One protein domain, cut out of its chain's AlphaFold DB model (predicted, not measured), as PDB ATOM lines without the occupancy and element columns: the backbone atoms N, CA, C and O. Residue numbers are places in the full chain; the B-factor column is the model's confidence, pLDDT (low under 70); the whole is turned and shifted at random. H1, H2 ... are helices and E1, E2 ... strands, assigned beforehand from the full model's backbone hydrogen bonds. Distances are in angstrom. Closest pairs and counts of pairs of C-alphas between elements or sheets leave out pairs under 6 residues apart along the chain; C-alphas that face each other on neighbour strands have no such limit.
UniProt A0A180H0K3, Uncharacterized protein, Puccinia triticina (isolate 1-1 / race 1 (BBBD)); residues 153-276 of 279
ATOM      1  N   THR A 153      39.578  -2.790  45.246       89.50
ATOM      2  CA  THR A 153      38.767  -2.644  44.036       89.50
ATOM      3  C   THR A 153      39.657  -2.744  42.811       89.50
ATOM      4  O   THR A 153      40.630  -2.005  42.678       89.50
ATOM      5  N   ILE A 154      39.306  -3.651  41.908       90.88
ATOM      6  CA  ILE A 154      40.010  -3.923  40.661       90.88
ATOM      7  C   ILE A 154      39.105  -3.503  39.524       90.88
ATOM      8  O   ILE A 154      38.038  -4.076  39.345       90.88
ATOM      9  N   VAL A 155      39.535  -2.538  38.727       90.62
ATOM     10  CA  VAL A 155      38.805  -2.113  37.537       90.62
ATOM     11  C   VAL A 155      39.686  -2.367  36.324       90.62
ATOM     12  O   VAL A 155      40.594  -1.581  36.044       90.62
ATOM     13  N   PRO A 156      39.496  -3.503  35.641       91.00
ATOM     14  CA  PRO A 156      40.305  -3.853  34.490       91.00
ATOM     15  C   PRO A 156      39.843  -3.100  33.238       91.00
ATOM     16  O   PRO A 156      38.658  -2.866  33.041       91.00
ATOM     17  N   PHE A 157      40.785  -2.760  32.371       89.00
ATOM     18  CA  PHE A 157      40.605  -2.191  31.034       89.00
ATOM     19  C   PHE A 157      41.420  -3.033  30.049       89.00
ATOM     20  O   PHE A 157      42.137  -3.947  30.470       89.00
ATOM     21  N   GLU A 158      41.319  -2.768  28.743       87.69
ATOM     22  CA  GLU A 158      41.990  -3.573  27.710       87.69
ATOM     23  C   GLU A 158      43.471  -3.817  28.033       87.69
ATOM     24  O   GLU A 158      43.890  -4.960  28.213       87.69
ATOM     25  N   ASN A 159      44.236  -2.740  28.237       89.56
ATOM     26  CA  ASN A 159      45.690  -2.824  28.412       89.56
ATOM     27  C   ASN A 159      46.174  -2.561  29.845       89.56
ATOM     28  O   ASN A 159      47.342  -2.782  30.153       89.56
ATOM     29  N   HIS A 160      45.312  -2.086  30.738       90.88
ATOM     30  CA  HIS A 160      45.703  -1.762  32.108       90.88
ATOM     31  C   HIS A 160      44.615  -2.128  33.109       90.88
ATOM     32  O   HIS A 160      43.445  -2.248  32.769       90.88
ATOM     33  N   VAL A 161      44.998  -2.268  34.369       90.19
ATOM     34  CA  VAL A 161      44.102  -2.545  35.484       90.19
ATOM     35  C   VAL A 161      44.296  -1.445  36.508       90.19
ATOM     36  O   VAL A 161      45.402  -1.212  36.993       90.19
ATOM     37  N   HIS A 162      43.213  -0.752  36.835       89.94
ATOM     38  CA  HIS A 162      43.208   0.168  37.959       89.94
ATOM     39  C   HIS A 162      42.961  -0.612  39.235       89.94
ATOM     40  O   HIS A 162      41.993  -1.364  39.322       89.94
ATOM     41  N   ILE A 163      43.826  -0.432  40.224       88.44
ATOM     42  CA  ILE A 163      43.687  -1.112  41.509       88.44
ATOM     43  C   ILE A 163      43.677  -0.072  42.602       88.44
ATOM     44  O   ILE A 163      44.652   0.655  42.786       88.44
ATOM     45  N   GLN A 164      42.577  -0.029  43.333       88.12
ATOM     46  CA  GLN A 164      42.466   0.721  44.564       88.12
ATOM     47  C   GLN A 164      42.567  -0.237  45.742       88.12
ATOM     48  O   GLN A 164      41.891  -1.263  45.760       88.12
ATOM     49  N   TYR A 165      43.362   0.107  46.745       87.38
ATOM     50  CA  TYR A 165      43.418  -0.644  47.995       87.38
ATOM     51  C   TYR A 165      43.545   0.304  49.190       87.38
ATOM     52  O   TYR A 165      44.065   1.416  49.039       87.38
ATOM     53  N   PRO A 166      43.025  -0.099  50.360       86.69
ATOM     54  CA  PRO A 166      43.068   0.724  51.554       86.69
ATOM     55  C   PRO A 166      44.467   0.672  52.174       86.69
ATOM     56  O   PRO A 166      45.123  -0.371  52.184       86.69
ATOM     57  N   VAL A 167      44.904   1.802  52.713       84.00
ATOM     58  CA  VAL A 167      45.985   1.877  53.694       84.00
ATOM     59  C   VAL A 167      45.311   1.845  55.051       84.00
ATOM     60  O   VAL A 167      44.498   2.717  55.356       84.00
ATOM     61  N   ILE A 168      45.595   0.796  55.811       81.12
ATOM     62  CA  ILE A 168      44.930   0.519  57.077       81.12
ATOM     63  C   ILE A 168      45.946   0.695  58.206       81.12
ATOM     64  O   ILE A 168      47.090   0.253  58.081       81.12
ATOM     65  N   THR A 169      45.537   1.339  59.296       78.44
ATOM     66  CA  THR A 169      46.342   1.459  60.517       78.44
ATOM     67  C   THR A 169      46.420   0.118  61.260       78.44
ATOM     68  O   THR A 169      45.746  -0.856  60.913       78.44
ATOM     69  N   SER A 170      47.221   0.051  62.330       74.31
ATOM     70  CA  SER A 170      47.247  -1.114  63.232       74.31
ATOM     71  C   SER A 170      45.872  -1.459  63.811       74.31
ATOM     72  O   SER A 170      45.618  -2.618  64.132       74.31
ATOM     73  N   ASP A 171      44.990  -0.463  63.895       72.75
ATOM     74  CA  ASP A 171      43.688  -0.543  64.557       72.75
ATOM     75  C   ASP A 171      42.559  -0.857  63.561       72.75
ATOM     76  O   ASP A 171      41.381  -0.742  63.880       72.75
ATOM     77  N   GLN A 172      42.917  -1.286  62.344       69.56
ATOM     78  CA  GLN A 172      42.001  -1.612  61.248       69.56
ATOM     79  C   GLN A 172      41.194  -0.429  60.687       69.56
ATOM     80  O   GLN A 172      40.269  -0.623  59.894       69.56
ATOM     81  N   GLU A 173      41.574   0.802  61.026       74.69
ATOM     82  CA  GLU A 173      40.967   2.007  60.469       74.69
ATOM     83  C   GLU A 173      41.608   2.379  59.129       74.69
ATOM     84  O   GLU A 173      42.819   2.242  58.939       74.69
ATOM     85  N   ILE A 174      40.801   2.862  58.184       76.88
ATOM     86  CA  ILE A 174      41.304   3.328  56.890       76.88
ATOM     87  C   ILE A 174      41.946   4.700  57.076       76.88
ATOM     88  O   ILE A 174      41.264   5.682  57.359       76.88
ATOM     89  N   GLU A 175      43.248   4.783  56.836       79.69
ATOM     90  CA  GLU A 175      43.980   6.048  56.810       79.69
ATOM     91  C   GLU A 175      43.825   6.744  55.452       79.69
ATOM     92  O   GLU A 175      43.617   7.953  55.361       79.69
ATOM     93  N   SER A 176      43.941   5.975  54.368       80.44
ATOM     94  CA  SER A 176      43.841   6.484  53.000       80.44
ATOM     95  C   SER A 176      43.584   5.358  51.997       80.44
ATOM     96  O   SER A 176      43.492   4.187  52.356       80.44
ATOM     97  N   TYR A 177      43.480   5.705  50.713       82.88
ATOM     98  CA  TYR A 177      43.472   4.738  49.619       82.88
ATOM     99  C   TYR A 177      44.605   5.037  48.647       82.88
ATOM    100  O   TYR A 177      44.857   6.193  48.302       82.88
ATOM    101  N   ILE A 178      45.248   3.982  48.154       83.31
ATOM    102  CA  ILE A 178      46.209   4.074  47.056       83.31
ATOM    103  C   ILE A 178      45.525   3.583  45.788       83.31
ATOM    104  O   ILE A 178      44.947   2.498  45.773       83.31
ATOM    105  N   LEU A 179      45.625   4.372  44.716       86.31
ATOM    106  CA  LEU A 179      45.164   4.001  43.384       86.31
ATOM    107  C   LEU A 179      46.358   3.792  42.446       86.31
ATOM    108  O   LEU A 179      47.047   4.741  42.072       86.31
ATOM    109  N   ARG A 180      46.567   2.549  42.021       85.81
ATOM    110  CA  ARG A 180      47.537   2.163  40.992       85.81
ATOM    111  C   ARG A 180      46.861   2.195  39.626       85.81
ATOM    112  O   ARG A 180      45.834   1.549  39.440       85.81
ATOM    113  N   LYS A 181      47.438   2.941  38.681       86.44
ATOM    114  CA  LYS A 181      46.968   3.033  37.281       86.44
ATOM    115  C   LYS A 181      47.961   2.462  36.264       86.44
ATOM    116  O   LYS A 181      47.682   2.396  35.077       86.44
ATOM    117  N   ASP A 182      49.135   2.071  36.740       81.50
ATOM    118  CA  ASP A 182      50.304   1.653  35.967       81.50
ATOM    119  C   ASP A 182      50.377   0.135  35.737       81.50
ATOM    120  O   ASP A 182      51.338  -0.366  35.152       81.50
ATOM    121  N   VAL A 183      49.385  -0.622  36.208       89.31
ATOM    122  CA  VAL A 183      49.419  -2.084  36.156       89.31
ATOM    123  C   VAL A 183      48.914  -2.565  34.802       89.31
ATOM    124  O   VAL A 183      47.754  -2.368  34.467       89.31
ATOM    125  N   GLN A 184      49.779  -3.214  34.025       92.44
ATOM    126  CA  GLN A 184      49.402  -3.832  32.749       92.44
ATOM    127  C   GLN A 184      48.517  -5.063  32.986       92.44
ATOM    128  O   GLN A 184      48.838  -5.886  33.849       92.44
ATOM    129  N   THR A 185      47.450  -5.224  32.197       90.19
ATOM    130  CA  THR A 185      46.505  -6.351  32.337       90.19
ATOM    131  C   THR A 185      47.205  -7.699  32.213       90.19
ATOM    132  O   THR A 185      47.039  -8.553  33.079       90.19
ATOM    133  N   GLU A 186      48.067  -7.871  31.212       90.62
ATOM    134  CA  GLU A 186      48.832  -9.109  31.014       90.62
ATOM    135  C   GLU A 186      49.736  -9.436  32.212       90.62
ATOM    136  O   GLU A 186      49.780 -10.576  32.680       90.62
ATOM    137  N   ARG A 187      50.419  -8.422  32.761       92.25
ATOM    138  CA  ARG A 187      51.273  -8.586  33.943       92.25
ATOM    139  C   ARG A 187      50.452  -8.994  35.164       92.25
ATOM    140  O   ARG A 187      50.904  -9.842  35.931       92.25
ATOM    141  N   PHE A 188      49.264  -8.412  35.340       91.69
ATOM    142  CA  PHE A 188      48.375  -8.754  36.447       91.69
ATOM    143  C   PHE A 188      47.851 -10.186  36.341       91.69
ATOM    144  O   PHE A 188      47.954 -10.935  37.309       91.69
ATOM    145  N   ILE A 189      47.368 -10.587  35.161       91.12
ATOM    146  CA  ILE A 189      46.920 -11.960  34.901       91.12
ATOM    147  C   ILE A 189      48.067 -12.946  35.129       91.12
ATOM    148  O   ILE A 189      47.902 -13.911  35.861       91.12
ATOM    149  N   THR A 190      49.267 -12.655  34.622       91.50
ATOM    150  CA  THR A 190      50.449 -13.503  34.845       91.50
ATOM    151  C   THR A 190      50.781 -13.648  36.333       91.50
ATOM    152  O   THR A 190      51.096 -14.742  36.799       91.50
ATOM    153  N   ALA A 191      50.723 -12.561  37.108       90.69
ATOM    154  CA  ALA A 191      50.937 -12.616  38.555       90.69
ATOM    155  C   ALA A 191      49.850 -13.446  39.263       90.69
ATOM    156  O   ALA A 191      50.158 -14.210  40.179       90.69
ATOM    157  N   LEU A 192      48.601 -13.344  38.808       90.25
ATOM    158  CA  LEU A 192      47.478 -14.117  39.325       90.25
ATOM    159  C   LEU A 192      47.632 -15.617  39.044       90.25
ATOM    160  O   LEU A 192      47.484 -16.417  39.968       90.25
ATOM    161  N   SER A 193      48.014 -16.002  37.823       88.19
ATOM    162  CA  SER A 193      48.243 -17.405  37.461       88.19
ATOM    163  C   SER A 193      49.378 -18.040  38.275       88.19
ATOM    164  O   SER A 193      49.338 -19.239  38.552       88.19
ATOM    165  N   HIS A 194      50.382 -17.260  38.696       88.19
ATOM    166  CA  HIS A 194      51.422 -17.737  39.615       88.19
ATOM    167  C   HIS A 194      50.904 -17.916  41.048       88.19
ATOM    168  O   HIS A 194      51.244 -18.905  41.696       88.19
ATOM    169  N   ALA A 195      50.087 -16.980  41.543       86.00
ATOM    170  CA  ALA A 195      49.523 -17.040  42.890       86.00
ATOM    171  C   ALA A 195      48.521 -18.195  43.050       86.00
ATOM    172  O   ALA A 195      48.481 -18.859  44.086       86.00
ATOM    173  N   LYS A 196      47.728 -18.463  42.008       82.19
ATOM    174  CA  LYS A 196      46.758 -19.557  41.983       82.19
ATOM    175  C   LYS A 196      46.719 -20.201  40.596       82.19
ATOM    176  O   LYS A 196      45.920 -19.808  39.744       82.19
ATOM    177  N   PRO A 197      47.559 -21.222  40.367       72.25
ATOM    178  CA  PRO A 197      47.595 -21.919  39.092       72.25
ATOM    179  C   PRO A 197      46.222 -22.505  38.739       72.25
ATOM    180  O   PRO A 197      45.658 -23.268  39.523       72.25
ATOM    181  N   ARG A 198      45.746 -22.217  37.517       72.62
ATOM    182  CA  ARG A 198      44.519 -22.755  36.884       72.62
ATOM    183  C   ARG A 198      43.181 -22.138  37.310       72.62
ATOM    184  O   ARG A 198      42.147 -22.763  37.084       72.62
ATOM    185  N   ASP A 199      43.160 -20.928  37.859       76.44
ATOM    186  CA  ASP A 199      41.893 -20.222  38.090       76.44
ATOM    187  C   ASP A 199      41.378 -19.507  36.828       76.44
ATOM    188  O   ASP A 199      41.392 -18.281  36.709       76.44
ATOM    189  N   THR A 200      40.926 -20.298  35.854       80.06
ATOM    190  CA  THR A 200      40.424 -19.783  34.569       80.06
ATOM    191  C   THR A 200      39.139 -18.969  34.712       80.06
ATOM    192  O   THR A 200      38.805 -18.192  33.820       80.06
ATOM    193  N   GLU A 201      38.390 -19.162  35.803       86.94
ATOM    194  CA  GLU A 201      37.153 -18.423  36.053       86.94
ATOM    195  C   GLU A 201      37.466 -16.976  36.425       86.94
ATOM    196  O   GLU A 201      36.951 -16.059  35.782       86.94
ATOM    197  N   LEU A 202      38.356 -16.765  37.398       87.38
ATOM    198  CA  LEU A 202      38.742 -15.425  37.827       87.38
ATOM    199  C   LEU A 202      39.454 -14.645  36.712       87.38
ATOM    200  O   LEU A 202      39.142 -13.477  36.468       87.38
ATOM    201  N   GLU A 203      40.368 -15.295  35.988       89.62
ATOM    202  CA  GLU A 203      41.003 -14.702  34.806       89.62
ATOM    203  C   GLU A 203      39.954 -14.311  33.752       89.62
ATOM    204  O   GLU A 203      39.981 -13.197  33.222       89.62
ATOM    205  N   GLY A 204      38.984 -15.193  33.493       88.38
ATOM    206  CA  GLY A 204      37.869 -14.935  32.587       88.38
ATOM    207  C   GLY A 204      37.012 -13.741  33.012       88.38
ATOM    208  O   GLY A 204      36.652 -12.922  32.164       88.38
ATOM    209  N   GLN A 205      36.730 -13.590  34.309       89.50
ATOM    210  CA  GLN A 205      35.998 -12.441  34.856       89.50
ATOM    211  C   GLN A 205      36.764 -11.131  34.638       89.50
ATOM    212  O   GLN A 205      36.188 -10.164  34.136       89.50
ATOM    213  N   ILE A 206      38.069 -11.107  34.934       90.19
ATOM    214  CA  ILE A 206      38.922  -9.924  34.742       90.19
ATOM    215  C   ILE A 206      38.990  -9.539  33.259       90.19
ATOM    216  O   ILE A 206      38.809  -8.371  32.915       90.19
ATOM    217  N   LEU A 207      39.208 -10.509  32.366       91.25
ATOM    218  CA  LEU A 207      39.271 -10.270  30.922       91.25
ATOM    219  C   LEU A 207      37.917  -9.837  30.344       91.25
ATOM    220  O   LEU A 207      37.863  -8.982  29.459       91.25
ATOM    221  N   SER A 208      36.811 -10.390  30.843       90.00
ATOM    222  CA  SER A 208      35.467  -9.970  30.440       90.00
ATOM    223  C   SER A 208      35.177  -8.535  30.882       90.00
ATOM    224  O   SER A 208      34.719  -7.728  30.073       90.00
ATOM    225  N   ALA A 209      35.481  -8.193  32.137       89.31
ATOM    226  CA  ALA A 209      35.320  -6.837  32.659       89.31
ATOM    227  C   ALA A 209      36.225  -5.836  31.918       89.31
ATOM    228  O   ALA A 209      35.764  -4.762  31.548       89.31
ATOM    229  N   SER A 210      37.466  -6.223  31.600       90.50
ATOM    230  CA  SER A 210      38.410  -5.448  30.783       90.50
ATOM    231  C   SER A 210      37.803  -5.026  29.443       90.50
ATOM    232  O   SER A 210      37.777  -3.837  29.105       90.50
ATOM    233  N   ARG A 211      37.246  -5.990  28.702       89.50
ATOM    234  CA  ARG A 211      36.583  -5.736  27.415       89.50
ATOM    235  C   ARG A 211      35.357  -4.846  27.570       89.50
ATOM    236  O   ARG A 211      35.119  -3.996  26.723       89.50
ATOM    237  N   TRP A 212      34.593  -5.035  28.643       87.31
ATOM    238  CA  TRP A 212      33.370  -4.273  28.883       87.31
ATOM    239  C   TRP A 212      33.630  -2.819  29.292       87.31
ATOM    240  O   TRP A 212      32.899  -1.923  28.879       87.31
ATOM    241  N   ASN A 213      34.690  -2.576  30.062       87.19
ATOM    242  CA  ASN A 213      35.076  -1.240  30.519       87.19
ATOM    243  C   ASN A 213      35.689  -0.398  29.399       87.19
ATOM    244  O   ASN A 213      35.590   0.831  29.406       87.19
ATOM    245  N   THR A 214      36.317  -1.054  28.423       82.50
ATOM    246  CA  THR A 214      37.008  -0.388  27.318       82.50
ATOM    247  C   THR A 214      36.022   0.405  26.464       82.50
ATOM    248  O   THR A 214      35.071  -0.136  25.909       82.50
ATOM    249  N   GLY A 215      36.233   1.722  26.392       75.88
ATOM    250  CA  GLY A 215      35.374   2.654  25.654       75.88
ATOM    251  C   GLY A 215      34.075   3.055  26.364       75.88
ATOM    252  O   GLY A 215      33.402   3.962  25.887       75.88
ATOM    253  N   LYS A 216      33.734   2.432  27.501       75.94
ATOM    254  CA  LYS A 216      32.547   2.778  28.309       75.94
ATOM    255  C   LYS A 216      32.874   3.531  29.587       75.94
ATOM    256  O   LYS A 216      32.014   4.201  30.148       75.94
ATOM    257  N   TYR A 217      34.106   3.397  30.060       70.31
ATOM    258  CA  TYR A 217      34.515   3.941  31.337       70.31
ATOM    259  C   TYR A 217      35.454   5.134  31.148       70.31
ATOM    260  O   TYR A 217      36.524   4.993  30.556       70.31
ATOM    261  N   ASP A 218      35.076   6.300  31.678       67.12
ATOM    262  CA  ASP A 218      35.969   7.456  31.755       67.12
ATOM    263  C   ASP A 218      36.769   7.410  33.074       67.12
ATOM    264  O   ASP A 218      36.217   7.620  34.152       67.12
ATOM    265  N   PRO A 219      38.087   7.154  33.043       59.81
ATOM    266  CA  PRO A 219      38.919   7.090  34.244       59.81
ATOM    267  C   PRO A 219      39.048   8.424  35.003       59.81
ATOM    268  O   PRO A 219      39.627   8.439  36.096       59.81
ATOM    269  N   SER A 220      38.532   9.531  34.456       60.03
ATOM    270  CA  SER A 220      38.406  10.825  35.138       60.03
ATOM    271  C   SER A 220      37.295  10.850  36.203       60.03
ATOM    272  O   SER A 220      37.292  11.734  37.056       60.03
ATOM    273  N   ILE A 221      36.411   9.843  36.206       59.19
ATOM    274  CA  ILE A 221      35.199   9.736  37.038       59.19
ATOM    275  C   ILE A 221      35.456   9.547  38.543       59.19
ATOM    276  O   ILE A 221      34.529   9.696  39.338       59.19
ATOM    277  N   LEU A 222      36.688   9.232  38.956       63.59
ATOM    278  CA  LEU A 222      37.032   9.106  40.378       63.59
ATOM    279  C   LEU A 222      36.499  10.310  41.146       63.59
ATOM    280  O   LEU A 222      36.843  11.435  40.789       63.59
ATOM    281  N   ASP A 223      35.675  10.049  42.167       56.38
ATOM    282  CA  ASP A 223      34.886  11.080  42.833       56.38
ATOM    283  C   ASP A 223      35.784  12.273  43.207       56.38
ATOM    284  O   ASP A 223      36.634  12.146  44.099       56.38
ATOM    285  N   PRO A 224      35.642  13.419  42.510       49.25
ATOM    286  CA  PRO A 224      36.503  14.569  42.728       49.25
ATOM    287  C   PRO A 224      36.215  15.241  44.074       49.25
ATOM    288  O   PRO A 224      37.048  16.013  44.545       49.25
ATOM    289  N   SER A 225      35.060  14.949  44.685       45.91
ATOM    290  CA  SER A 225      34.643  15.452  45.994       45.91
ATOM    291  C   SER A 225      35.115  14.569  47.152       45.91
ATOM    292  O   SER A 225      35.254  15.049  48.279       45.91
ATOM    293  N   SER A 226      35.436  13.300  46.883       52.12
ATOM    294  CA  SER A 226      36.030  12.417  47.880       52.12
ATOM    295  C   SER A 226      37.467  12.867  48.171       52.12
ATOM    296  O   SER A 226      38.296  12.866  47.253       52.12
ATOM    297  N   PRO A 227      37.837  13.132  49.443       51.59
ATOM    298  CA  PRO A 227      39.219  13.459  49.806       51.59
ATOM    299  C   PRO A 227      40.207  12.353  49.398       51.59
ATOM    300  O   PRO A 227      41.391  12.614  49.207       51.59
ATOM    301  N   PHE A 228      39.704  11.133  49.182       52.94
ATOM    302  CA  PHE A 228      40.486   9.958  48.810       52.94
ATOM    303  C   PHE A 228      40.409   9.563  47.325       52.94
ATOM    304  O   PHE A 228      40.995   8.546  46.967       52.94
ATOM    305  N   LYS A 229      39.689  10.313  46.463       63.78
ATOM    306  CA  LYS A 229      39.451   9.966  45.036       63.78
ATOM    307  C   LYS A 229      39.197   8.467  44.825       63.78
ATOM    308  O   LYS A 229      39.933   7.797  44.098       63.78
ATOM    309  N   ARG A 230      38.189   7.940  45.522       70.62
ATOM    310  CA  ARG A 230      37.919   6.505  45.573       70.62
ATOM    311  C   ARG A 230      36.771   6.097  44.662       70.62
ATOM    312  O   ARG A 230      35.839   6.864  44.438       70.62
ATOM    313  N   TRP A 231      36.833   4.868  44.176       72.25
ATOM    314  CA  TRP A 231      35.694   4.162  43.614       72.25
ATOM    315  C   TRP A 231      34.681   3.914  44.724       72.25
ATOM    316  O   TRP A 231      35.021   3.330  45.753       72.25
ATOM    317  N   LEU A 232      33.458   4.398  44.533       69.75
ATOM    318  CA  LEU A 232      32.385   4.222  45.501       69.75
ATOM    319  C   LEU A 232      31.441   3.141  45.006       69.75
ATOM    320  O   LEU A 232      31.026   3.167  43.848       69.75
ATOM    321  N   HIS A 233      31.020   2.252  45.905       65.94
ATOM    322  CA  HIS A 233      30.033   1.218  45.593       65.94
ATOM    323  C   HIS A 233      28.728   1.788  45.027       65.94
ATOM    324  O   HIS A 233      27.997   1.067  44.345       65.94
ATOM    325  N   ARG A 234      28.457   3.070  45.291       65.62
ATOM    326  CA  ARG A 234      27.283   3.794  44.814       65.62
ATOM    327  C   ARG A 234      27.375   4.333  43.384       65.62
ATOM    328  O   ARG A 234      26.354   4.794  42.895       65.62
ATOM    329  N   ASP A 235      28.533   4.315  42.716       72.69
ATOM    330  CA  ASP A 235      28.639   4.857  41.351       72.69
ATOM    331  C   ASP A 235      27.685   4.105  40.400       72.69
ATOM    332  O   ASP A 235      27.897   2.917  40.151       72.69
ATOM    333  N   PRO A 236      26.641   4.761  39.852       66.62
ATOM    334  CA  PRO A 236      25.636   4.101  39.016       66.62
ATOM    335  C   PRO A 236      26.225   3.544  37.723       66.62
ATOM    336  O   PRO A 236      25.631   2.665  37.107       66.62
ATOM    337  N   ARG A 237      27.382   4.065  37.305       73.19
ATOM    338  CA  ARG A 237      28.086   3.635  36.097       73.19
ATOM    339  C   ARG A 237      28.963   2.417  36.337       73.19
ATOM    340  O   ARG A 237      29.455   1.856  35.362       73.19
ATOM    341  N   THR A 238      29.161   2.013  37.594       74.50
ATOM    342  CA  THR A 238      30.060   0.916  37.946       74.50
ATOM    343  C   THR A 238      29.340  -0.169  38.741       74.50
ATOM    344  O   THR A 238      28.851   0.018  39.858       74.50
ATOM    345  N   GLU A 239      29.330  -1.366  38.176       80.88
ATOM    346  CA  GLU A 239      28.953  -2.597  38.845       80.88
ATOM    347  C   GLU A 239      30.172  -3.225  39.523       80.88
ATOM    348  O   GLU A 239      31.107  -3.663  38.857       80.88
ATOM    349  N   PHE A 240      30.152  -3.282  40.856       82.69
ATOM    350  CA  PHE A 240      31.142  -4.009  41.647       82.69
ATOM    351  C   PHE A 240      30.619  -5.394  42.001       82.69
ATOM    352  O   PHE A 240      29.591  -5.519  42.672       82.69
ATOM    353  N   GLN A 241      31.354  -6.414  41.580       83.56
ATOM    354  CA  GLN A 241      31.130  -7.799  41.960       83.56
ATOM    355  C   GLN A 241      32.144  -8.194  43.035       83.56
ATOM    356  O   GLN A 241      33.348  -8.123  42.795       83.56
ATOM    357  N   GLU A 242      31.666  -8.592  44.215       84.00
ATOM    358  CA  GLU A 242      32.528  -9.138  45.268       84.00
ATOM    359  C   GLU A 242      33.037 -10.526  44.869       84.00
ATOM    360  O   GLU A 242      32.279 -11.375  44.394       84.00
ATOM    361  N   ILE A 243      34.325 -10.764  45.088       82.00
ATOM    362  CA  ILE A 243      34.952 -12.070  44.937       82.00
ATOM    363  C   ILE A 243      34.768 -12.826  46.251       82.00
ATOM    364  O   ILE A 243      35.501 -12.621  47.216       82.00
ATOM    365  N   ILE A 244      33.766 -13.701  46.276       72.19
ATOM    366  CA  ILE A 244      33.316 -14.394  47.494       72.19
ATOM    367  C   ILE A 244      34.221 -15.585  47.848       72.19
ATOM    368  O   ILE A 244      34.253 -16.027  48.994       72.19
ATOM    369  N   LYS A 245      34.962 -16.150  46.885       80.75
ATOM    370  CA  LYS A 245      35.818 -17.308  47.171       80.75
ATOM    371  C   LYS A 245      37.110 -16.825  47.838       80.75
ATOM    372  O   LYS A 245      37.970 -16.258  47.169       80.75
ATOM    373  N   ASP A 246      37.298 -17.138  49.121       75.94
ATOM    374  CA  ASP A 246      38.489 -16.752  49.907       75.94
ATOM    375  C   ASP A 246      39.817 -17.058  49.191       75.94
ATOM    376  O   ASP A 246      40.772 -16.282  49.241       75.94
ATOM    377  N   GLY A 247      39.878 -18.181  48.468       83.75
ATOM    378  CA  GLY A 247      41.054 -18.555  47.683       83.75
ATOM    379  C   GLY A 247      41.337 -17.627  46.494       83.75
ATOM    380  O   GLY A 247      42.496 -17.439  46.145       83.75
ATOM    381  N   GLU A 248      40.308 -17.062  45.858       87.44
ATOM    382  CA  GLU A 248      40.432 -16.078  44.765       87.44
ATOM    383  C   GLU A 248      40.864 -14.710  45.302       87.44
ATOM    384  O   GLU A 248      41.823 -14.123  44.797       87.44
ATOM    385  N   ALA A 249      40.231 -14.243  46.382       86.00
ATOM    386  CA  ALA A 249      40.608 -12.994  47.043       86.00
ATOM    387  C   ALA A 249      42.073 -13.031  47.519       86.00
ATOM    388  O   ALA A 249      42.841 -12.102  47.261       86.00
ATOM    389  N   LYS A 250      42.502 -14.148  48.122       87.06
ATOM    390  CA  LYS A 250      43.898 -14.354  48.535       87.06
ATOM    391  C   LYS A 250      44.868 -14.370  47.352       87.06
ATOM    392  O   LYS A 250      45.939 -13.776  47.443       87.06
ATOM    393  N   ALA A 251      44.502 -15.014  46.242       88.38
ATOM    394  CA  ALA A 251      45.335 -15.055  45.039       88.38
ATOM    395  C   ALA A 251      45.583 -13.653  44.472       88.38
ATOM    396  O   ALA A 251      46.702 -13.316  44.096       88.38
ATOM    397  N   ILE A 252      44.555 -12.808  44.477       88.44
ATOM    398  CA  ILE A 252      44.656 -11.410  44.065       88.44
ATOM    399  C   ILE A 252      45.592 -10.618  44.977       88.44
ATOM    400  O   ILE A 252      46.469  -9.905  44.491       88.44
ATOM    401  N   GLN A 253      45.433 -10.750  46.293       87.88
ATOM    402  CA  GLN A 253      46.303 -10.071  47.255       87.88
ATOM    403  C   GLN A 253      47.767 -10.496  47.073       87.88
ATOM    404  O   GLN A 253      48.669  -9.658  47.064       87.88
ATOM    405  N   GLN A 254      48.005 -11.788  46.838       87.88
ATOM    406  CA  GLN A 254      49.330 -12.315  46.516       87.88
ATOM    407  C   GLN A 254      49.858 -11.771  45.184       87.88
ATOM    408  O   GLN A 254      51.017 -11.360  45.124       87.88
ATOM    409  N   ALA A 255      49.039 -11.721  44.132       87.69
ATOM    410  CA  ALA A 255      49.422 -11.144  42.847       87.69
ATOM    411  C   ALA A 255      49.832  -9.669  42.998       87.69
ATOM    412  O   ALA A 255      50.847  -9.250  42.439       87.69
ATOM    413  N   PHE A 256      49.113  -8.889  43.816       84.50
ATOM    414  CA  PHE A 256      49.503  -7.512  44.132       84.50
ATOM    415  C   PHE A 256      50.831  -7.423  44.866       84.50
ATOM    416  O   PHE A 256      51.679  -6.622  44.468       84.50
ATOM    417  N   ALA A 257      51.045  -8.259  45.880       85.75
ATOM    418  CA  ALA A 257      52.311  -8.306  46.602       85.75
ATOM    419  C   ALA A 257      53.497  -8.569  45.651       85.75
ATOM    420  O   ALA A 257      54.504  -7.864  45.702       85.75
ATOM    421  N   HIS A 258      53.352  -9.504  44.701       84.56
ATOM    422  CA  HIS A 258      54.386  -9.807  43.698       84.56
ATOM    423  C   HIS A 258      54.684  -8.637  42.746       84.56
ATOM    424  O   HIS A 258      55.783  -8.539  42.201       84.56
ATOM    425  N   MET A 259      53.732  -7.727  42.539       84.50
ATOM    426  CA  MET A 259      53.909  -6.531  41.709       84.50
ATOM    427  C   MET A 259      54.435  -5.315  42.493       84.50
ATOM    428  O   MET A 259      54.414  -4.195  41.972       84.50
ATOM    429  N   GLY A 260      54.913  -5.517  43.726       79.88
ATOM    430  CA  GLY A 260      55.405  -4.450  44.601       79.88
ATOM    431  C   GLY A 260      54.292  -3.691  45.330       79.88
ATOM    432  O   GLY A 260      54.474  -2.529  45.681       79.88
ATOM    433  N   GLY A 261      53.118  -4.309  45.491       73.88
ATOM    434  CA  GLY A 261      52.071  -3.845  46.402       73.88
ATOM    435  C   GLY A 261      52.351  -4.246  47.855       73.88
ATOM    436  O   GLY A 261      53.288  -4.991  48.138       73.88
ATOM    437  N   PHE A 262      51.525  -3.759  48.782       70.50
ATOM    438  CA  PHE A 262      51.636  -4.126  50.194       70.50
ATOM    439  C   PHE A 262      51.115  -5.555  50.420       70.50
ATOM    440  O   PHE A 262      50.010  -5.870  49.967       70.50
ATOM    441  N   PRO A 263      51.899  -6.432  51.068       62.50
ATOM    442  CA  PRO A 263      51.520  -7.818  51.260       62.50
ATOM    443  C   PRO A 263      50.572  -7.952  52.455       62.50
ATOM    444  O   PRO A 263      50.909  -7.549  53.561       62.50
ATOM    445  N   ASP A 264      49.440  -8.601  52.201       70.25
ATOM    446  CA  ASP A 264      48.498  -9.149  53.183       70.25
ATOM    447  C   ASP A 264      47.508  -8.149  53.809       70.25
ATOM    448  O   ASP A 264      47.808  -7.392  54.730       70.25
ATOM    449  N   LEU A 265      46.275  -8.192  53.300       77.88
ATOM    450  CA  LEU A 265      45.113  -7.500  53.856       77.88
ATOM    451  C   LEU A 265      44.048  -8.556  54.203       77.88
ATOM    452  O   LEU A 265      43.029  -8.673  53.508       77.88
ATOM    453  N   PRO A 266      44.291  -9.389  55.232       77.69
ATOM    454  CA  PRO A 266      43.428 -10.521  55.532       77.69
ATOM    455  C   PRO A 266      42.018 -10.039  55.886       77.69
ATOM    456  O   PRO A 266      41.836  -9.120  56.680       77.69
ATOM    457  N   GLY A 267      41.008 -10.659  55.272       79.19
ATOM    458  CA  GLY A 267      39.598 -10.317  55.494       79.19
ATOM    459  C   GLY A 267      39.112  -9.049  54.785       79.19
ATOM    460  O   GLY A 267      37.925  -8.728  54.879       79.19
ATOM    461  N   VAL A 268      39.977  -8.343  54.046       84.25
ATOM    462  CA  VAL A 268      39.551  -7.211  53.215       84.25
ATOM    463  C   VAL A 268      38.878  -7.742  51.943       84.25
ATOM    464  O   VAL A 268      39.535  -8.439  51.163       84.25
ATOM    465  N   PRO A 269      37.591  -7.423  51.706       85.50
ATOM    466  CA  PRO A 269      36.873  -7.868  50.518       85.50
ATOM    467  C   PRO A 269      37.520  -7.331  49.242       85.50
ATOM    468  O   PRO A 269      38.038  -6.208  49.197       85.50
ATOM    469  N   VAL A 270      37.457  -8.145  48.192       88.12
ATOM    470  CA  VAL A 270      37.971  -7.816  46.865       88.12
ATOM    471  C   VAL A 270      36.806  -7.700  45.899       88.12
ATOM    472  O   VAL A 270      35.971  -8.598  45.826       88.12
ATOM    473  N   TYR A 271      36.776  -6.623  45.124       88.50
ATOM    474  CA  TYR A 271      35.744  -6.363  44.130       88.50
ATOM    475  C   TYR A 271      36.343  -6.222  42.737       88.50
ATOM    476  O   TYR A 271      37.382  -5.581  42.566       88.50
ATOM    477  N   ILE A 272      35.646  -6.751  41.732       89.94
ATOM    478  CA  ILE A 272      35.884  -6.439  40.321       89.94
ATOM    479  C   ILE A 272      34.830  -5.424  39.886       89.94
ATOM    480  O   ILE A 272      33.632  -5.693  39.950       89.94
ATOM    481  N   GLY A 273      35.283  -4.247  39.469       88.56
ATOM    482  CA  GLY A 273      34.458  -3.206  38.879       88.56
ATOM    483  C   GLY A 273      34.314  -3.406  37.373       88.56
ATOM    484  O   GLY A 273      35.298  -3.580  36.652       88.56
ATOM    485  N   SER A 274      33.083  -3.337  36.891       87.12
ATOM    486  CA  SER A 274      32.751  -3.307  35.471       87.12
ATOM    487  C   SER A 274      31.747  -2.193  35.177       87.12
ATOM    488  O   SER A 274      31.023  -1.773  36.073       87.12
ATOM    489  N   ALA A 275      31.698  -1.682  33.951       82.88
ATOM    490  CA  ALA A 275      30.708  -0.698  33.550       82.88
ATOM    491  C   ALA A 275      29.304  -1.289  33.742       82.88
ATOM    492  O   ALA A 275      29.058  -2.443  33.379       82.88
ATOM    493  N   ALA A 276      28.385  -0.514  34.307       76.19
ATOM    494  CA  ALA A 276      27.013  -0.956  34.495       76.19
ATOM    495  C   ALA A 276      26.389  -1.329  33.146       76.19
ATOM    496  O   ALA A 276      26.668  -0.708  32.113       76.19
TER     497      ALA A 276
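Overview. This is residues 153 to 276 of the 279 residues of an uncharacterized protein of Puccinia triticina (isolate 1-1 / race 1 (BBBD)) (UniProt A0A180H0K3). One twisted sheet of five strands has helices H2 and H3 over one of its faces, while H1, which touches H3, only grazes the sheet with its residues 185 to 190. On the side away from H2 and H3, the stretch of residues 214 to 237, with no named element, makes a wide loop. The printed part has 124 residues, with named elements in the order E1, E2, E3, H1, H2, E4, H3, E5; the mixed sheet runs E3, E2, E1, E5, E4, with E1 and E5 parallel and the other neighbours antiparallel. The class is mixed, helices and strands, and the whole is compact and rounded, with a radius of gyration of the C-alphas of 13.8 A and spans of 40 by 39 by 25 A.

Arrangement. In the sheet, E1, residues 153 to 156, and E5, residues 270 to 275, are parallel at 43 degrees, with N 154 and O 271 2.8 A apart, within hydrogen-bond range. E2, residues 160 to 168, is antiparallel to E1, with N 155 and O 162 at 2.8 A. E3, residues 174 to 184, is an edge strand antiparallel to E2, with N 165 and O 178 at 3.0 A; E1, E2 and E3 form a meander, each strand the antiparallel neighbour of the one before. E4, residues 238 to 242, is the other edge strand, antiparallel to E5, with N 241 and O 272 at 2.9 A. H2, residues 200 to 213, is over E1 at a height over the sheet of 8.5 A and runs slantwise to the strands, at 35 degrees to E1 on the local plane; the closest C-alphas of H2 and E1 are those of Ser 210 and Pro 156, 4.5 A apart. H3, residues 246 to 258, is on the same face at a height of 10.2 A and runs across the strands, at 82 degrees to E2 on the local plane. H1, residues 185 to 195, touches H3 at a steep tilt of 64 degrees, opposite ways, with the C-alphas of Ala 191 and Ala 255 closest at 4.8 A. H1 and H2 are close but not clearly touching, their closest C-alphas, of Ile 189 and Glu 203, being 6.5 A apart. In H1, H2 and H3 every O i to N i+4 pair is within hydrogen-bond range.

Along the chain. E1 begins at C-alpha 153, (38.767, -2.644, 44.036), and is 9.7 A long. E2 measures 25.1 A and E3 26.5 A; E3 bends by 52 degrees at residue 181. H1 is 15.3 A long, H2 19.7 A, E4 12.7 A and H3 18.4 A. E5, 16.8 A long, ends at C-alpha 275, (30.708, -0.698, 33.550).

Size, cuts and confidence. The two C-alphas farthest apart, of Arg 198 and Ser 225, are 40.5 A apart. The printed part has no cut. The links H2 to E4, 24 residues, and H3 to E5, 11 residues, are long. Mean pLDDT of the printed part is 80.5; residues under 70 are 172, 218 to 229, 232 to 234, 236 and 263.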